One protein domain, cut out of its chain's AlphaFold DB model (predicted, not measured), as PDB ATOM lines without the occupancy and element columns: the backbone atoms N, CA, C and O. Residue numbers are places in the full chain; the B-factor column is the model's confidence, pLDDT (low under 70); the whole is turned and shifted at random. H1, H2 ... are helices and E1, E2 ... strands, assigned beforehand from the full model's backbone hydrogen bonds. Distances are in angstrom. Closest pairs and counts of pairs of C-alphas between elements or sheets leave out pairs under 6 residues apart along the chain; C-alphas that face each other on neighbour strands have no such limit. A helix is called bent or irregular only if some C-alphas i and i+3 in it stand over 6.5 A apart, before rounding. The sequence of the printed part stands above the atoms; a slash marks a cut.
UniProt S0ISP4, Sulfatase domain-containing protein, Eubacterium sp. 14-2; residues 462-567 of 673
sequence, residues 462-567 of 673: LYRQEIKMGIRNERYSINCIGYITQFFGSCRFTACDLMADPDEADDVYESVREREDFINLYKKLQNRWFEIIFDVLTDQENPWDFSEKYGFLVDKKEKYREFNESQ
ATOM      1  N   LEU A 462      34.553  13.676 -30.900       76.25
ATOM      2  CA  LEU A 462      34.698  14.534 -29.723       76.25
ATOM      3  C   LEU A 462      33.745  15.739 -29.731       76.25
ATOM      4  O   LEU A 462      33.536  16.346 -28.681       76.25
ATOM      5  N   TYR A 463      33.140  16.095 -30.872       71.38
ATOM      6  CA  TYR A 463      32.112  17.137 -30.909       71.38
ATOM      7  C   TYR A 463      30.774  16.658 -30.357       71.38
ATOM      8  O   TYR A 463      30.028  17.471 -29.806       71.38
ATOM      9  N   ARG A 464      30.431  15.390 -30.593       75.25
ATOM     10  CA  ARG A 464      29.076  14.860 -30.377       75.25
ATOM     11  C   ARG A 464      29.007  13.746 -29.340       75.25
ATOM     12  O   ARG A 464      27.911  13.427 -28.889       75.25
ATOM     13  N   GLN A 465      30.138  13.166 -28.955       79.69
ATOM     14  CA  GLN A 465      30.218  12.072 -27.993       79.69
ATOM     15  C   GLN A 465      30.729  12.542 -26.642       79.69
ATOM     16  O   GLN A 465      31.489  13.504 -26.510       79.69
ATOM     17  N   GLU A 466      30.305  11.813 -25.620       84.38
ATOM     18  CA  GLU A 466      30.764  12.030 -24.262       84.38
ATOM     19  C   GLU A 466      32.158  11.426 -24.068       84.38
ATOM     20  O   GLU A 466      32.389  10.241 -24.328       84.38
ATOM     21  N   ILE A 467      33.067  12.243 -23.545       86.50
ATOM     22  CA  ILE A 467      34.318  11.808 -22.942       86.50
ATOM     23  C   ILE A 467      33.983  11.181 -21.594       86.50
ATOM     24  O   ILE A 467      33.274  11.761 -20.761       86.50
ATOM     25  N   LYS A 468      34.518   9.987 -21.377       91.69
ATOM     26  CA  LYS A 468      34.410   9.250 -20.127       91.69
ATOM     27  C   LYS A 468      35.779   9.180 -19.472       91.69
ATOM     28  O   LYS A 468      36.784   8.935 -20.136       91.69
ATOM     29  N   MET A 469      35.801   9.413 -18.168       93.69
ATOM     30  CA  MET A 469      36.996   9.380 -17.338       93.69
ATOM     31  C   MET A 469      36.725   8.568 -16.080       93.69
ATOM     32  O   MET A 469      35.679   8.723 -15.447       93.69
ATOM     33  N   GLY A 470      37.684   7.736 -15.709       95.50
ATOM     34  CA  GLY A 470      37.680   6.974 -14.473       95.50
ATOM     35  C   GLY A 470      38.908   7.311 -13.647       95.50
ATOM     36  O   GLY A 470      40.001   7.386 -14.198       95.50
ATOM     37  N   ILE A 471      38.744   7.518 -12.343       97.06
ATOM     38  CA  ILE A 471      39.859   7.599 -11.393       97.06
ATOM     39  C   ILE A 471      39.552   6.726 -10.185       97.06
ATOM     40  O   ILE A 471      38.397   6.638  -9.759       97.06
ATOM     41  N   ARG A 472      40.567   6.107  -9.591       96.25
ATOM     42  CA  ARG A 472      40.386   5.357  -8.346       96.25
ATOM     43  C   ARG A 472      41.622   5.323  -7.473       96.25
ATOM     44  O   ARG A 472      42.732   5.373  -7.982       96.25
ATOM     45  N   ASN A 473      41.412   5.145  -6.181       96.25
ATOM     46  CA  ASN A 473      42.441   4.769  -5.216       96.25
ATOM     47  C   ASN A 473      41.952   3.566  -4.388       96.25
ATOM     48  O   ASN A 473      41.032   2.859  -4.799       96.25
ATOM     49  N   GLU A 474      42.555   3.322  -3.224       95.00
ATOM     50  CA  GLU A 474      42.170   2.215  -2.336       95.00
ATOM     51  C   GLU A 474      40.723   2.307  -1.826       95.00
ATOM     52  O   GLU A 474      40.099   1.284  -1.554       95.00
ATOM     53  N   ARG A 475      40.177   3.523  -1.691       96.19
ATOM     54  CA  ARG A 475      38.872   3.761  -1.061       96.19
ATOM     55  C   ARG A 475      37.774   4.134  -2.042       96.19
ATOM     56  O   ARG A 475      36.632   3.753  -1.823       96.19
ATOM     57  N   TYR A 476      38.075   4.901  -3.080       96.81
ATOM     58  CA  TYR A 476      37.072   5.452  -3.984       96.81
ATOM     59  C   TYR A 476      37.361   5.079  -5.430       96.81
ATOM     60  O   TYR A 476      38.506   5.117  -5.868       96.81
ATOM     61  N   SER A 477      36.297   4.786  -6.174       96.06
ATOM     62  CA  SER A 477      36.273   4.720  -7.638       96.06
ATOM     63  C   SER A 477      35.278   5.769  -8.126       96.06
ATOM     64  O   SER A 477      34.140   5.783  -7.659       96.06
ATOM     65  N   ILE A 478      35.702   6.691  -8.990       95.69
ATOM     66  CA  ILE A 478      34.899   7.819  -9.483       95.69
ATOM     67  C   ILE A 478      34.833   7.743 -11.006       95.69
ATOM     68  O   ILE A 478      35.862   7.691 -11.679       95.69
ATOM     69  N   ASN A 479      33.620   7.813 -11.544       93.94
ATOM     70  CA  ASN A 479      33.366   7.997 -12.966       93.94
ATOM     71  C   ASN A 479      32.960   9.447 -13.237       93.94
ATOM     72  O   ASN A 479      32.178  10.028 -12.482       93.94
ATOM     73  N   CYS A 480      33.438  10.006 -14.341       91.88
ATOM     74  CA  CYS A 480      33.044  11.304 -14.871       91.88
ATOM     75  C   CYS A 480      32.681  11.165 -16.349       91.88
ATOM     76  O   CYS A 480      33.419  10.554 -17.120       91.88
ATOM     77  N   ILE A 481      31.546  11.737 -16.743       88.62
ATOM     78  CA  ILE A 481      31.049  11.720 -18.119       88.62
ATOM     79  C   ILE A 481      30.656  13.140 -18.516       88.62
ATOM     80  O   ILE A 481      29.835  13.771 -17.843       88.62
ATOM     81  N   GLY A 482      31.209  13.640 -19.616       79.94
ATOM     82  CA  GLY A 482      30.859  14.953 -20.151       79.94
ATOM     83  C   GLY A 482      31.337  15.157 -21.581       79.94
ATOM     84  O   GLY A 482      32.063  14.338 -22.126       79.94
ATOM     85  N   TYR A 483      30.942  16.261 -22.197       78.38
ATOM     86  CA  TYR A 483      31.414  16.642 -23.532       78.38
ATOM     87  C   TYR A 483      32.670  17.503 -23.439       78.38
ATOM     88  O   TYR A 483      32.856  18.209 -22.451       78.38
ATOM     89  N   ILE A 484      33.490  17.527 -24.492       73.12
ATOM     90  CA  ILE A 484      34.709  18.354 -24.526       73.12
ATOM     91  C   ILE A 484      34.438  19.847 -24.277       73.12
ATOM     92  O   ILE A 484      35.279  20.568 -23.753       73.12
ATOM     93  N   THR A 485      33.239  20.315 -24.626       65.12
ATOM     94  CA  THR A 485      32.786  21.696 -24.434       65.12
ATOM     95  C   THR A 485      32.167  21.947 -23.060       65.12
ATOM     96  O   THR A 485      31.682  23.039 -22.797       65.12
ATOM     97  N   GLN A 486      32.118  20.962 -22.164       65.56
ATOM     98  CA  GLN A 486      31.537  21.138 -20.835       65.56
ATOM     99  C   GLN A 486      32.586  21.535 -19.801       65.56
ATOM    100  O   GLN A 486      33.733  21.094 -19.821       65.56
ATOM    101  N   PHE A 487      32.158  22.352 -18.836       64.56
ATOM    102  CA  PHE A 487      32.936  22.567 -17.623       64.56
ATOM    103  C   PHE A 487      32.915  21.306 -16.769       64.56
ATOM    104  O   PHE A 487      31.864  20.678 -16.618       64.56
ATOM    105  N   PHE A 488      34.032  21.010 -16.107       73.69
ATOM    106  CA  PHE A 488      34.154  19.811 -15.280       73.69
ATOM    107  C   PHE A 488      33.048  19.697 -14.215       73.69
ATOM    108  O   PHE A 488      32.440  18.646 -14.037       73.69
ATOM    109  N   GLY A 489      32.692  20.802 -13.547       69.44
ATOM    110  CA  GLY A 489      31.633  20.808 -12.526       69.44
ATOM    111  C   GLY A 489      30.224  20.484 -13.052       69.44
ATOM    112  O   GLY A 489      29.341  20.132 -12.261       69.44
ATOM    113  N   SER A 490      30.019  20.588 -14.371       70.62
ATOM    114  CA  SER A 490      28.768  20.258 -15.068       70.62
ATOM    115  C   SER A 490      28.719  18.826 -15.608       70.62
ATOM    116  O   SER A 490      27.660  18.388 -16.056       70.62
ATOM    117  N   CYS A 491      29.829  18.085 -15.530       79.69
ATOM    118  CA  CYS A 491      29.867  16.675 -15.890       79.69
ATOM    119  C   CYS A 491      28.975  15.838 -14.963       79.69
ATOM    120  O   CYS A 491      28.643  16.218 -13.830       79.69
ATOM    121  N   ARG A 492      28.587  14.665 -15.460       86.25
ATOM    122  CA  ARG A 492      27.883  13.645 -14.683       86.25
ATOM    123  C   ARG A 492      28.908  12.813 -13.929       86.25
ATOM    124  O   ARG A 492      29.905  12.405 -14.516       86.25
ATOM    125  N   PHE A 493      28.642  12.554 -12.655       89.19
ATOM    126  CA  PHE A 493      29.537  11.788 -11.796       89.19
ATOM    127  C   PHE A 493      28.788  10.651 -11.121       89.19
ATOM    128  O   PHE A 493      27.644  10.834 -10.711       89.19
ATOM    129  N   THR A 494      29.470   9.523 -10.971       92.88
ATOM    130  CA  THR A 494      29.083   8.437 -10.066       92.88
ATOM    131  C   THR A 494      30.312   8.022  -9.267       92.88
ATOM    132  O   THR A 494      31.448   8.261  -9.700       92.88
ATOM    133  N   ALA A 495      30.121   7.443  -8.084       94.44
ATOM    134  CA  ALA A 495      31.239   6.971  -7.275       94.44
ATOM    135  C   ALA A 495      30.874   5.773  -6.403       94.44
ATOM    136  O   ALA A 495      29.746   5.677  -5.939       94.44
ATOM    137  N   CYS A 496      31.856   4.919  -6.117       94.44
ATOM    138  CA  CYS A 496      31.746   3.787  -5.190       94.44
ATOM    139  C   CYS A 496      32.722   3.974  -4.013       94.44
ATOM    140  O   CYS A 496      33.857   4.405  -4.232       94.44
ATOM    141  N   ASP A 497      32.307   3.644  -2.780       94.94
ATOM    142  CA  ASP A 497      33.199   3.522  -1.608       94.94
ATOM    143  C   ASP A 497      33.640   2.057  -1.496       94.94
ATOM    144  O   ASP A 497      32.925   1.225  -0.947       94.94
ATOM    145  N   LEU A 498      34.814   1.745  -2.038       94.06
ATOM    146  CA  LEU A 498      35.378   0.401  -2.190       94.06
ATOM    147  C   LEU A 498      35.617  -0.317  -0.856       94.06
ATOM    148  O   LEU A 498      35.689  -1.544  -0.822       94.06
ATOM    149  N   MET A 499      35.723   0.431   0.246       93.31
ATOM    150  CA  MET A 499      35.853  -0.151   1.585       93.31
ATOM    151  C   MET A 499      34.513  -0.663   2.121       93.31
ATOM    152  O   MET A 499      34.489  -1.605   2.911       93.31
ATOM    153  N   ALA A 500      33.405  -0.031   1.726       92.88
ATOM    154  CA  ALA A 500      32.055  -0.430   2.115       92.88
ATOM    155  C   ALA A 500      31.407  -1.372   1.088       92.88
ATOM    156  O   ALA A 500      30.654  -2.267   1.469       92.88
ATOM    157  N   ASP A 501      31.720  -1.173  -0.191       90.06
ATOM    158  CA  ASP A 501      31.177  -1.891  -1.337       90.06
ATOM    159  C   ASP A 501      32.300  -2.271  -2.328       90.06
ATOM    160  O   ASP A 501      32.526  -1.597  -3.338       90.06
ATOM    161  N   PRO A 502      33.038  -3.362  -2.050       87.81
ATOM    162  CA  PRO A 502      34.140  -3.822  -2.900       87.81
ATOM    163  C   PRO A 502      33.686  -4.440  -4.237       87.81
ATOM    164  O   PRO A 502      34.533  -4.750  -5.085       87.81
ATOM    165  N   ASP A 503      32.380  -4.671  -4.418       82.31
ATOM    166  CA  ASP A 503      31.792  -5.200  -5.655       82.31
ATOM    167  C   ASP A 503      31.283  -4.083  -6.596       82.31
ATOM    168  O   ASP A 503      30.864  -4.392  -7.720       82.31
ATOM    169  N   GLU A 504      31.385  -2.812  -6.171       88.12
ATOM    170  CA  GLU A 504      31.041  -1.603  -6.940       88.12
ATOM    171  C   GLU A 504      29.578  -1.616  -7.430       88.12
ATOM    172  O   GLU A 504      29.280  -1.355  -8.597       88.12
ATOM    173  N   ALA A 505      28.658  -1.997  -6.544       81.31
ATOM    174  CA  ALA A 505      27.232  -2.140  -6.817       81.31
ATOM    175  C   ALA A 505      26.418  -0.855  -6.569       81.31
ATOM    176  O   ALA A 505      25.396  -0.651  -7.236       81.31
ATOM    177  N   ASP A 506      26.852  -0.006  -5.635       84.44
ATOM    178  CA  ASP A 506      26.110   1.154  -5.151       84.44
ATOM    179  C   ASP A 506      26.797   2.483  -5.508       84.44
ATOM    180  O   ASP A 506      27.952   2.738  -5.166       84.44
ATOM    181  N   ASP A 507      26.041   3.387  -6.142       90.56
ATOM    182  CA  ASP A 507      26.482   4.766  -6.362       90.56
ATOM    183  C   ASP A 507      26.280   5.603  -5.092       90.56
ATOM    184  O   ASP A 507      25.154   5.888  -4.669       90.56
ATOM    185  N   VAL A 508      27.390   6.014  -4.486       93.81
ATOM    186  CA  VAL A 508      27.442   6.787  -3.243       93.81
ATOM    187  C   VAL A 508      27.872   8.237  -3.455       93.81
ATOM    188  O   VAL A 508      28.021   8.953  -2.458       93.81
ATOM    189  N   TYR A 509      28.048   8.694  -4.704       92.88
ATOM    190  CA  TYR A 509      28.617  10.006  -5.048       92.88
ATOM    191  C   TYR A 509      28.060  11.161  -4.206       92.88
ATOM    192  O   TYR A 509      28.813  11.872  -3.537       92.88
ATOM    193  N   GLU A 510      26.735  11.311  -4.159       91.69
ATOM    194  CA  GLU A 510      26.069  12.399  -3.430       91.69
ATOM    195  C   GLU A 510      26.384  12.402  -1.925       91.69
ATOM    196  O   GLU A 510      26.449  13.463  -1.305       91.69
ATOM    197  N   SER A 511      26.621  11.229  -1.333       92.31
ATOM    198  CA  SER A 511      26.891  11.078   0.103       92.31
ATOM    199  C   SER A 511      28.361  11.276   0.488       92.31
ATOM    200  O   SER A 511      28.668  11.515   1.662       92.31
ATOM    201  N   VAL A 512      29.278  11.157  -0.478       93.62
ATOM    202  CA  VAL A 512      30.729  11.217  -0.242       93.62
ATOM    203  C   VAL A 512      31.376  12.488  -0.786       93.62
ATOM    204  O   VAL A 512      32.463  12.831  -0.335       93.62
ATOM    205  N   ARG A 513      30.717  13.221  -1.692       90.50
ATOM    206  CA  ARG A 513      31.334  14.332  -2.442       90.50
ATOM    207  C   ARG A 513      31.901  15.485  -1.607       90.50
ATOM    208  O   ARG A 513      32.778  16.191  -2.086       90.50
ATOM    209  N   GLU A 514      31.407  15.675  -0.384       90.31
ATOM    210  CA  GLU A 514      31.870  16.729   0.535       90.31
ATOM    211  C   GLU A 514      32.950  16.237   1.520       90.31
ATOM    212  O   GLU A 514      33.400  16.995   2.380       90.31
ATOM    213  N   ARG A 515      33.351  14.958   1.453       92.00
ATOM    214  CA  ARG A 515      34.400  14.401   2.317       92.00
ATOM    215  C   ARG A 515      35.778  14.814   1.806       92.00
ATOM    216  O   ARG A 515      36.026  14.815   0.604       92.00
ATOM    217  N   GLU A 516      36.686  15.139   2.718       91.88
ATOM    218  CA  GLU A 516      38.020  15.658   2.381       91.88
ATOM    219  C   GLU A 516      38.857  14.676   1.544       91.88
ATOM    220  O   GLU A 516      39.483  15.062   0.558       91.88
ATOM    221  N   ASP A 517      38.815  13.392   1.894       90.19
ATOM    222  CA  ASP A 517      39.505  12.321   1.175       90.19
ATOM    223  C   ASP A 517      38.945  12.104  -0.240       90.19
ATOM    224  O   ASP A 517      39.715  11.911  -1.183       90.19
ATOM    225  N   PHE A 518      37.627  12.226  -0.419       94.19
ATOM    226  CA  PHE A 518      36.995  12.223  -1.739       94.19
ATOM    227  C   PHE A 518      37.383  13.458  -2.567       94.19
ATOM    228  O   PHE A 518      37.731  13.335  -3.742       94.19
ATOM    229  N   ILE A 519      37.363  14.651  -1.961       92.56
ATOM    230  CA  ILE A 519      37.696  15.922  -2.625       92.56
ATOM    231  C   ILE A 519      39.116  15.887  -3.200       92.56
ATOM    232  O   ILE A 519      39.345  16.399  -4.297       92.56
ATOM    233  N   ASN A 520      40.069  15.271  -2.499       92.25
ATOM    234  CA  ASN A 520      41.442  15.142  -2.988       92.25
ATOM    235  C   ASN A 520      41.521  14.318  -4.282       92.25
ATOM    236  O   ASN A 520      42.177  14.742  -5.234       92.25
ATOM    237  N   LEU A 521      40.814  13.186  -4.357       95.00
ATOM    238  CA  LEU A 521      40.756  12.371  -5.575       95.00
ATOM    239  C   LEU A 521      39.977  13.080  -6.696       95.00
ATOM    240  O   LEU A 521      40.408  13.090  -7.847       95.00
ATOM    241  N   TYR A 522      38.873  13.750  -6.356       94.00
ATOM    242  CA  TYR A 522      38.083  14.552  -7.293       94.00
ATOM    243  C   TYR A 522      38.910  15.665  -7.953       94.00
ATOM    244  O   TYR A 522      38.812  15.869  -9.160       94.00
ATOM    245  N   LYS A 523      39.774  16.353  -7.194       91.31
ATOM    246  CA  LYS A 523      40.688  17.374  -7.735       91.31
ATOM    247  C   LYS A 523      41.714  16.793  -8.708       91.31
ATOM    248  O   LYS A 523      42.028  17.432  -9.707       91.31
ATOM    249  N   LYS A 524      42.216  15.578  -8.457       94.12
ATOM    250  CA  LYS A 524      43.110  14.882  -9.398       94.12
ATOM    251  C   LYS A 524      42.390  14.595 -10.723       94.12
ATOM    252  O   LYS A 524      42.923  14.905 -11.784       94.12
ATOM    253  N   LEU A 525      41.142  14.122 -10.661       93.81
ATOM    254  CA  LEU A 525      40.295  13.930 -11.846       93.81
ATOM    255  C   LEU A 525      40.011  15.243 -12.587       93.81
ATOM    256  O   LEU A 525      40.073  15.285 -13.813       93.81
ATOM    257  N   GLN A 526      39.739  16.317 -11.845       89.69
ATOM    258  CA  GLN A 526      39.521  17.654 -12.390       89.69
ATOM    259  C   GLN A 526      40.746  18.162 -13.159       89.69
ATOM    260  O   GLN A 526      40.623  18.618 -14.294       89.69
ATOM    261  N   ASN A 527      41.934  18.061 -12.560       89.31
ATOM    262  CA  ASN A 527      43.184  18.458 -13.207       89.31
ATOM    263  C   ASN A 527      43.399  17.686 -14.503       89.31
ATOM    264  O   ASN A 527      43.740  18.271 -15.531       89.31
ATOM    265  N   ARG A 528      43.114  16.386 -14.462       89.12
ATOM    266  CA  ARG A 528      43.255  15.513 -15.613       89.12
ATOM    267  C   ARG A 528      42.280  15.844 -16.743       89.12
ATOM    268  O   ARG A 528      42.666  15.820 -17.907       89.12
ATOM    269  N   TRP A 529      41.045  16.224 -16.412       84.88
ATOM    270  CA  TRP A 529      40.062  16.704 -17.389       84.88
ATOM    271  C   TRP A 529      40.600  17.932 -18.129       84.88
ATOM    272  O   TRP A 529      40.512  18.013 -19.353       84.88
ATOM    273  N   PHE A 530      41.234  18.861 -17.404       81.06
ATOM    274  CA  PHE A 530      41.861  20.024 -18.028       81.06
ATOM    275  C   PHE A 530      43.032  19.658 -18.921       81.06
ATOM    276  O   PHE A 530      43.111  20.182 -20.026       81.06
ATOM    277  N   GLU A 531      43.928  18.783 -18.472       84.44
ATOM    278  CA  GLU A 531      45.052  18.325 -19.295       84.44
ATOM    279  C   GLU A 531      44.577  17.765 -20.630       84.44
ATOM    280  O   GLU A 531      45.069  18.193 -21.665       84.44
ATOM    281  N   ILE A 532      43.558  16.905 -20.615       80.69
ATOM    282  CA  ILE A 532      43.014  16.292 -21.830       80.69
ATOM    283  C   ILE A 532      42.380  17.326 -22.746       80.69
ATOM    284  O   ILE A 532      42.656  17.321 -23.943       80.69
ATOM    285  N   ILE A 533      41.556  18.231 -22.207       75.94
ATOM    286  CA  ILE A 533      40.992  19.316 -23.015       75.94
ATOM    287  C   ILE A 533      42.122  20.114 -23.660       75.94
ATOM    288  O   ILE A 533      42.091  20.336 -24.863       75.94
ATOM    289  N   PHE A 534      43.139  20.520 -22.899       75.62
ATOM    290  CA  PHE A 534      44.241  21.298 -23.460       75.62
ATOM    291  C   PHE A 534      45.049  20.518 -24.492       75.62
ATOM    292  O   PHE A 534      45.360  21.088 -25.534       75.62
ATOM    293  N   ASP A 535      45.347  19.245 -24.257       77.19
ATOM    294  CA  ASP A 535      46.033  18.397 -25.233       77.19
ATOM    295  C   ASP A 535      45.229  18.327 -26.536       77.19
ATOM    296  O   ASP A 535      45.769  18.586 -27.608       77.19
ATOM    297  N   VAL A 536      43.913  18.109 -26.457       73.44
ATOM    298  CA  VAL A 536      43.037  18.057 -27.637       73.44
ATOM    299  C   VAL A 536      42.933  19.412 -28.351       73.44
ATOM    300  O   VAL A 536      42.919  19.447 -29.581       73.44
ATOM    301  N   LEU A 537      42.854  20.522 -27.609       68.38
ATOM    302  CA  LEU A 537      42.742  21.876 -28.170       68.38
ATOM    303  C   LEU A 537      44.056  22.396 -28.771       68.38
ATOM    304  O   LEU A 537      44.025  23.243 -29.663       68.38
ATOM    305  N   THR A 538      45.200  21.947 -28.256       68.38
ATOM    306  CA  THR A 538      46.533  22.394 -28.703       68.38
ATOM    307  C   THR A 538      47.132  21.517 -29.788       68.38
ATOM    308  O   THR A 538      48.074  21.949 -30.455       68.38
ATOM    309  N   ASP A 539      46.584  20.323 -29.994       69.88
ATOM    310  CA  ASP A 539      47.012  19.425 -31.051       69.88
ATOM    311  C   ASP A 539      46.699  20.029 -32.433       69.88
ATOM    312  O   ASP A 539      45.552  20.117 -32.876       69.88
ATOM    313  N   GLN A 540      47.755  20.480 -33.111       63.47
ATOM    314  CA  GLN A 540      47.679  21.072 -34.447       63.47
ATOM    315  C   GLN A 540      47.382  20.033 -35.533       63.47
ATOM    316  O   GLN A 540      46.942  20.396 -36.625       63.47
ATOM    317  N   GLU A 541      47.616  18.751 -35.252       63.00
ATOM    318  CA  GLU A 541      47.356  17.655 -36.183       63.00
ATOM    319  C   GLU A 541      45.961  17.051 -36.009       63.00
ATOM    320  O   GLU A 541      45.558  16.192 -36.801       63.00
ATOM    321  N   ASN A 542      45.211  17.535 -35.021       65.19
ATOM    322  CA  ASN A 542      43.865  17.092 -34.724       65.19
ATOM    323  C   ASN A 542      42.897  17.421 -35.886       65.19
ATOM    324  O   ASN A 542      42.805  18.578 -36.315       65.19
ATOM    325  N   PRO A 543      42.134  16.444 -36.414       62.00
ATOM    326  CA  PRO A 543      41.265  16.647 -37.567       62.00
ATOM    327  C   PRO A 543      39.970  17.394 -37.234       62.00
ATOM    328  O   PRO A 543      39.208  17.704 -38.147       62.00
ATOM    329  N   TRP A 544      39.708  17.674 -35.956       62.22
ATOM    330  CA  TRP A 544      38.502  18.355 -35.494       62.22
ATOM    331  C   TRP A 544      38.570  19.885 -35.581       62.22
ATOM    332  O   TRP A 544      37.598  20.534 -35.209       62.22
ATOM    333  N   ASP A 545      39.680  20.482 -36.028       60.25
ATOM    334  CA  ASP A 545      39.877  21.945 -36.124       60.25
ATOM    335  C   ASP A 545      39.624  22.689 -34.787       60.25
ATOM    336  O   ASP A 545      39.299  23.879 -34.741       60.25
ATOM    337  N   PHE A 546      39.770  21.988 -33.654       61.47
ATOM    338  CA  PHE A 546      39.534  22.552 -32.323       61.47
ATOM    339  C   PHE A 546      40.488  23.696 -31.983       61.47
ATOM    340  O   PHE A 546      40.089  24.631 -31.292       61.47
ATOM    341  N   SER A 547      41.723  23.637 -32.477       56.62
ATOM    342  CA  SER A 547      42.722  24.690 -32.307       56.62
ATOM    343  C   SER A 547      42.306  25.993 -32.994       56.62
ATOM    344  O   SER A 547      42.536  27.070 -32.448       56.62
ATOM    345  N   GLU A 548      41.615  25.923 -34.135       54.16
ATOM    346  CA  GLU A 548      41.050  27.105 -34.793       54.16
ATOM    347  C   GLU A 548      39.849  27.651 -34.014       54.16
ATOM    348  O   GLU A 548      39.724  28.862 -33.823       54.16
ATOM    349  N   LYS A 549      38.982  26.762 -33.515       51.88
ATOM    350  CA  LYS A 549      37.742  27.149 -32.827       51.88
ATOM    351  C   LYS A 549      37.959  27.662 -31.399       51.88
ATOM    352  O   LYS A 549      37.273  28.584 -30.969       51.88
ATOM    353  N   TYR A 550      38.889  27.065 -30.661       53.66
ATOM    354  CA  TYR A 550      39.116  27.318 -29.235       53.66
ATOM    355  C   TYR A 550      40.562  27.715 -28.919       53.66
ATOM    356  O   TYR A 550      40.944  27.746 -27.748       53.66
ATOM    357  N   GLY A 551      41.373  28.057 -29.925       50.41
ATOM    358  CA  GLY A 551      42.772  28.462 -29.742       50.41
ATOM    359  C   GLY A 551      42.960  29.613 -28.750       50.41
ATOM    360  O   GLY A 551      43.966  29.668 -28.049       50.41
ATOM    361  N   PHE A 552      41.950  30.473 -28.576       50.59
ATOM    362  CA  PHE A 552      41.968  31.532 -27.561       50.59
ATOM    363  C   PHE A 552      42.049  31.001 -26.114       50.59
ATOM    364  O   PHE A 552      42.547  31.708 -25.237       50.59
ATOM    365  N   LEU A 553      41.572  29.777 -25.834       51.06
ATOM    366  CA  LEU A 553      41.683  29.149 -24.508       51.06
ATOM    367  C   LEU A 553      43.132  28.779 -24.189       51.06
ATOM    368  O   LEU A 553      43.544  28.847 -23.030       51.06
ATOM    369  N   VAL A 554      43.918  28.432 -25.211       54.44
ATOM    370  CA  VAL A 554      45.324  28.025 -25.079       54.44
ATOM    371  C   VAL A 554      46.175  29.183 -24.554       54.44
ATOM    372  O   VAL A 554      46.909  29.019 -23.580       54.44
ATOM    373  N   ASP A 555      45.980  30.390 -25.093       53.72
ATOM    374  CA  ASP A 555      46.668  31.621 -24.664       53.72
ATOM    375  C   ASP A 555      46.305  32.075 -23.236       53.72
ATOM    376  O   ASP A 555      46.833  33.067 -22.708       53.72
ATOM    377  N   LYS A 556      45.332  31.393 -22.623       54.38
ATOM    378  CA  LYS A 556      44.679  31.746 -21.358       54.38
ATOM    379  C   LYS A 556      44.568  30.542 -20.435       54.38
ATOM    380  O   LYS A 556      43.739  30.547 -19.532       54.38
ATOM    381  N   LYS A 557      45.437  29.546 -20.616       59.78
ATOM    382  CA  LYS A 557      45.423  28.274 -19.889       59.78
ATOM    383  C   LYS A 557      45.249  28.423 -18.375       59.78
ATOM    384  O   LYS A 557      44.280  27.911 -17.821       59.78
ATOM    385  N   GLU A 558      46.142  29.167 -17.721       61.94
ATOM    386  CA  GLU A 558      46.099  29.368 -16.260       61.94
ATOM    387  C   GLU A 558      44.815  30.061 -15.807       61.94
ATOM    388  O   GLU A 558      44.210  29.723 -14.800       61.94
ATOM    389  N   LYS A 559      44.344  30.985 -16.630       56.00
ATOM    390  CA  LYS A 559      43.160  31.784 -16.376       56.00
ATOM    391  C   LYS A 559      41.855  30.981 -16.511       56.00
ATOM    392  O   LYS A 559      40.945  31.105 -15.696       56.00
ATOM    393  N   TYR A 560      41.782  30.102 -17.509       53.28
ATOM    394  CA  TYR A 560      40.692  29.137 -17.673       53.28
ATOM    395  C   TYR A 560      40.684  28.080 -16.556       53.28
ATOM    396  O   TYR A 560      39.612  27.657 -16.112       53.28
ATOM    397  N   ARG A 561      41.868  27.678 -16.075       57.44
ATOM    398  CA  ARG A 561      42.021  26.801 -14.907       57.44
ATOM    399  C   ARG A 561      41.478  27.469 -13.641       57.44
ATOM    400  O   ARG A 561      40.577  26.909 -13.024       57.44
ATOM    401  N   GLU A 562      41.924  28.685 -13.322       58.59
ATOM    402  CA  GLU A 562      41.419  29.479 -12.186       58.59
ATOM    403  C   GLU A 562      39.893  29.645 -12.232       58.59
ATOM    404  O   GLU A 562      39.204  29.457 -11.227       58.59
ATOM    405  N   PHE A 563      39.345  29.960 -13.412       52.00
ATOM    406  CA  PHE A 563      37.905  30.095 -13.603       52.00
ATOM    407  C   PHE A 563      37.172  28.804 -13.232       52.00
ATOM    408  O   PHE A 563      36.261  28.830 -12.405       52.00
ATOM    409  N   ASN A 564      37.596  27.667 -13.778       51.03
ATOM    410  CA  ASN A 564      36.978  26.379 -13.484       51.03
ATOM    411  C   ASN A 564      37.099  25.963 -12.012       51.03
ATOM    412  O   ASN A 564      36.160  25.385 -11.466       51.03
ATOM    413  N   GLU A 565      38.234  26.240 -11.375       54.84
ATOM    414  CA  GLU A 565      38.438  25.988  -9.944       54.84
ATOM    415  C   GLU A 565      37.521  26.865  -9.075       54.84
ATOM    416  O   GLU A 565      37.087  26.445  -8.001       54.84
ATOM    417  N   SER A 566      37.188  28.072  -9.547       50.25
ATOM    418  CA  SER A 566      36.327  29.029  -8.841       50.25
ATOM    419  C   SER A 566      34.822  28.765  -8.988       50.25
ATOM    420  O   SER A 566      34.033  29.235  -8.158       50.25
ATOM    421  N   GLN A 567      34.401  28.012 -10.013       45.53
ATOM    422  CA  GLN A 567      32.987  27.744 -10.273       45.53
ATOM    423  C   GLN A 567      32.384  26.845  -9.184       45.53
ATOM    424  O   GLN A 567      32.605  25.634  -9.130       45.53
TER     425      GLN A 567
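AT A GLANCE: This is residues 462 to 567 of the 673 residues of the protein "Sulfatase domain-containing protein" of Eubacterium sp. 14-2 (UniProt S0ISP4). A small three-stranded sheet, E1 to E3, has one long helix, H2, running slantwise over one face, while its other face bears no named helix; the short H1 sits on the same face as H2, by edge strand E3. Past the far end of H2 comes the irregular H3, and H4 then folds back along H2, on the side away from the sheet and loosely placed. The printed part has 106 residues, with three named strands followed by four named helices, a mixed class; the sheet order is E1 - E2 - E3, all antiparallel. It is elongated, spanning 47 by 26 by 20 A, yet only just compact, close to loose, with a radius of gyration of the C-alphas of 15.4 A.

HOW THE PARTS SIT: E1, residues 467 to 472, and E2, residues 476 to 482, form an antiparallel hairpin at 170 degrees, with N 469 and O 480 2.8 A apart, within hydrogen-bond range. E2 and E3, residues 492 to 497, form another at 171 degrees, with N 479 and O 494 at 2.9 A. The three strands make a meander, each the antiparallel neighbour of the one before. H1, residues 509 to 512, is on the sheet at a height of 5.5 A, only just over none of the strands, with 2 of its 4 C-alphas falling on E3; the closest C-alphas of H1 and E3 are those of Tyr 509 and Ala 495, 4.6 A apart. H2, residues 516 to 538, is on the same face at a height of 9.3 A, making two layers, a helix on one face of a sheet. It lies over E1 and E2, slantwise at 36 degrees to E1 on the local plane; the closest C-alphas of H2 and E1 are those of Leu 525 and Ile 471, 6.4 A apart. With residues 534 to 538 alone, H2 touches H3, residues 546 to 554, at a steep tilt of 53 degrees, opposite ways; the C-alphas of Leu 537 and Ser 547 come closest, at 5.0 A. H4, residues 557 to 566, is close to H2 but not clearly touching, with the C-alphas of Phe 530 and Arg 561 closest at 7.5 A; they run opposite ways at a shallow tilt of 33 degrees, only just short of steep. Every O i to N i+4 pair is within hydrogen-bond range in H4, against 18 of 19 in H2 and 2 of 5 in H3, which has 3 of 6 O i to N i+3 pairs within range; H1 is too short for an O i to N i+4 pair.

IN THESE COORDINATES: E1 begins at C-alpha 467 (34.318, 11.808, -22.942) and is 17.1 A long; E2 measures 19.8 A and E3 17.4 A. H1 is 5.4 A long. H2 runs 32.9 A from C-alpha 516 (38.020, 15.658, 2.381). H3 measures 10.8 A and is irregular, with C-alphas 549 and 552 8.0 A apart. H4 is 14.3 A long and ends at C-alpha 566 (36.327, 29.029, -8.841).

THE WHOLE: The two C-alphas farthest apart, those of Ala 500 and Glu 548, are 46.9 A from each other. The printed part has no cut, and the link from E3 to H1, 11 residues, is long. Mean pLDDT of the printed part is 78.3; residues 485 to 487, residue 489 and residues 537 to 567 are under 70.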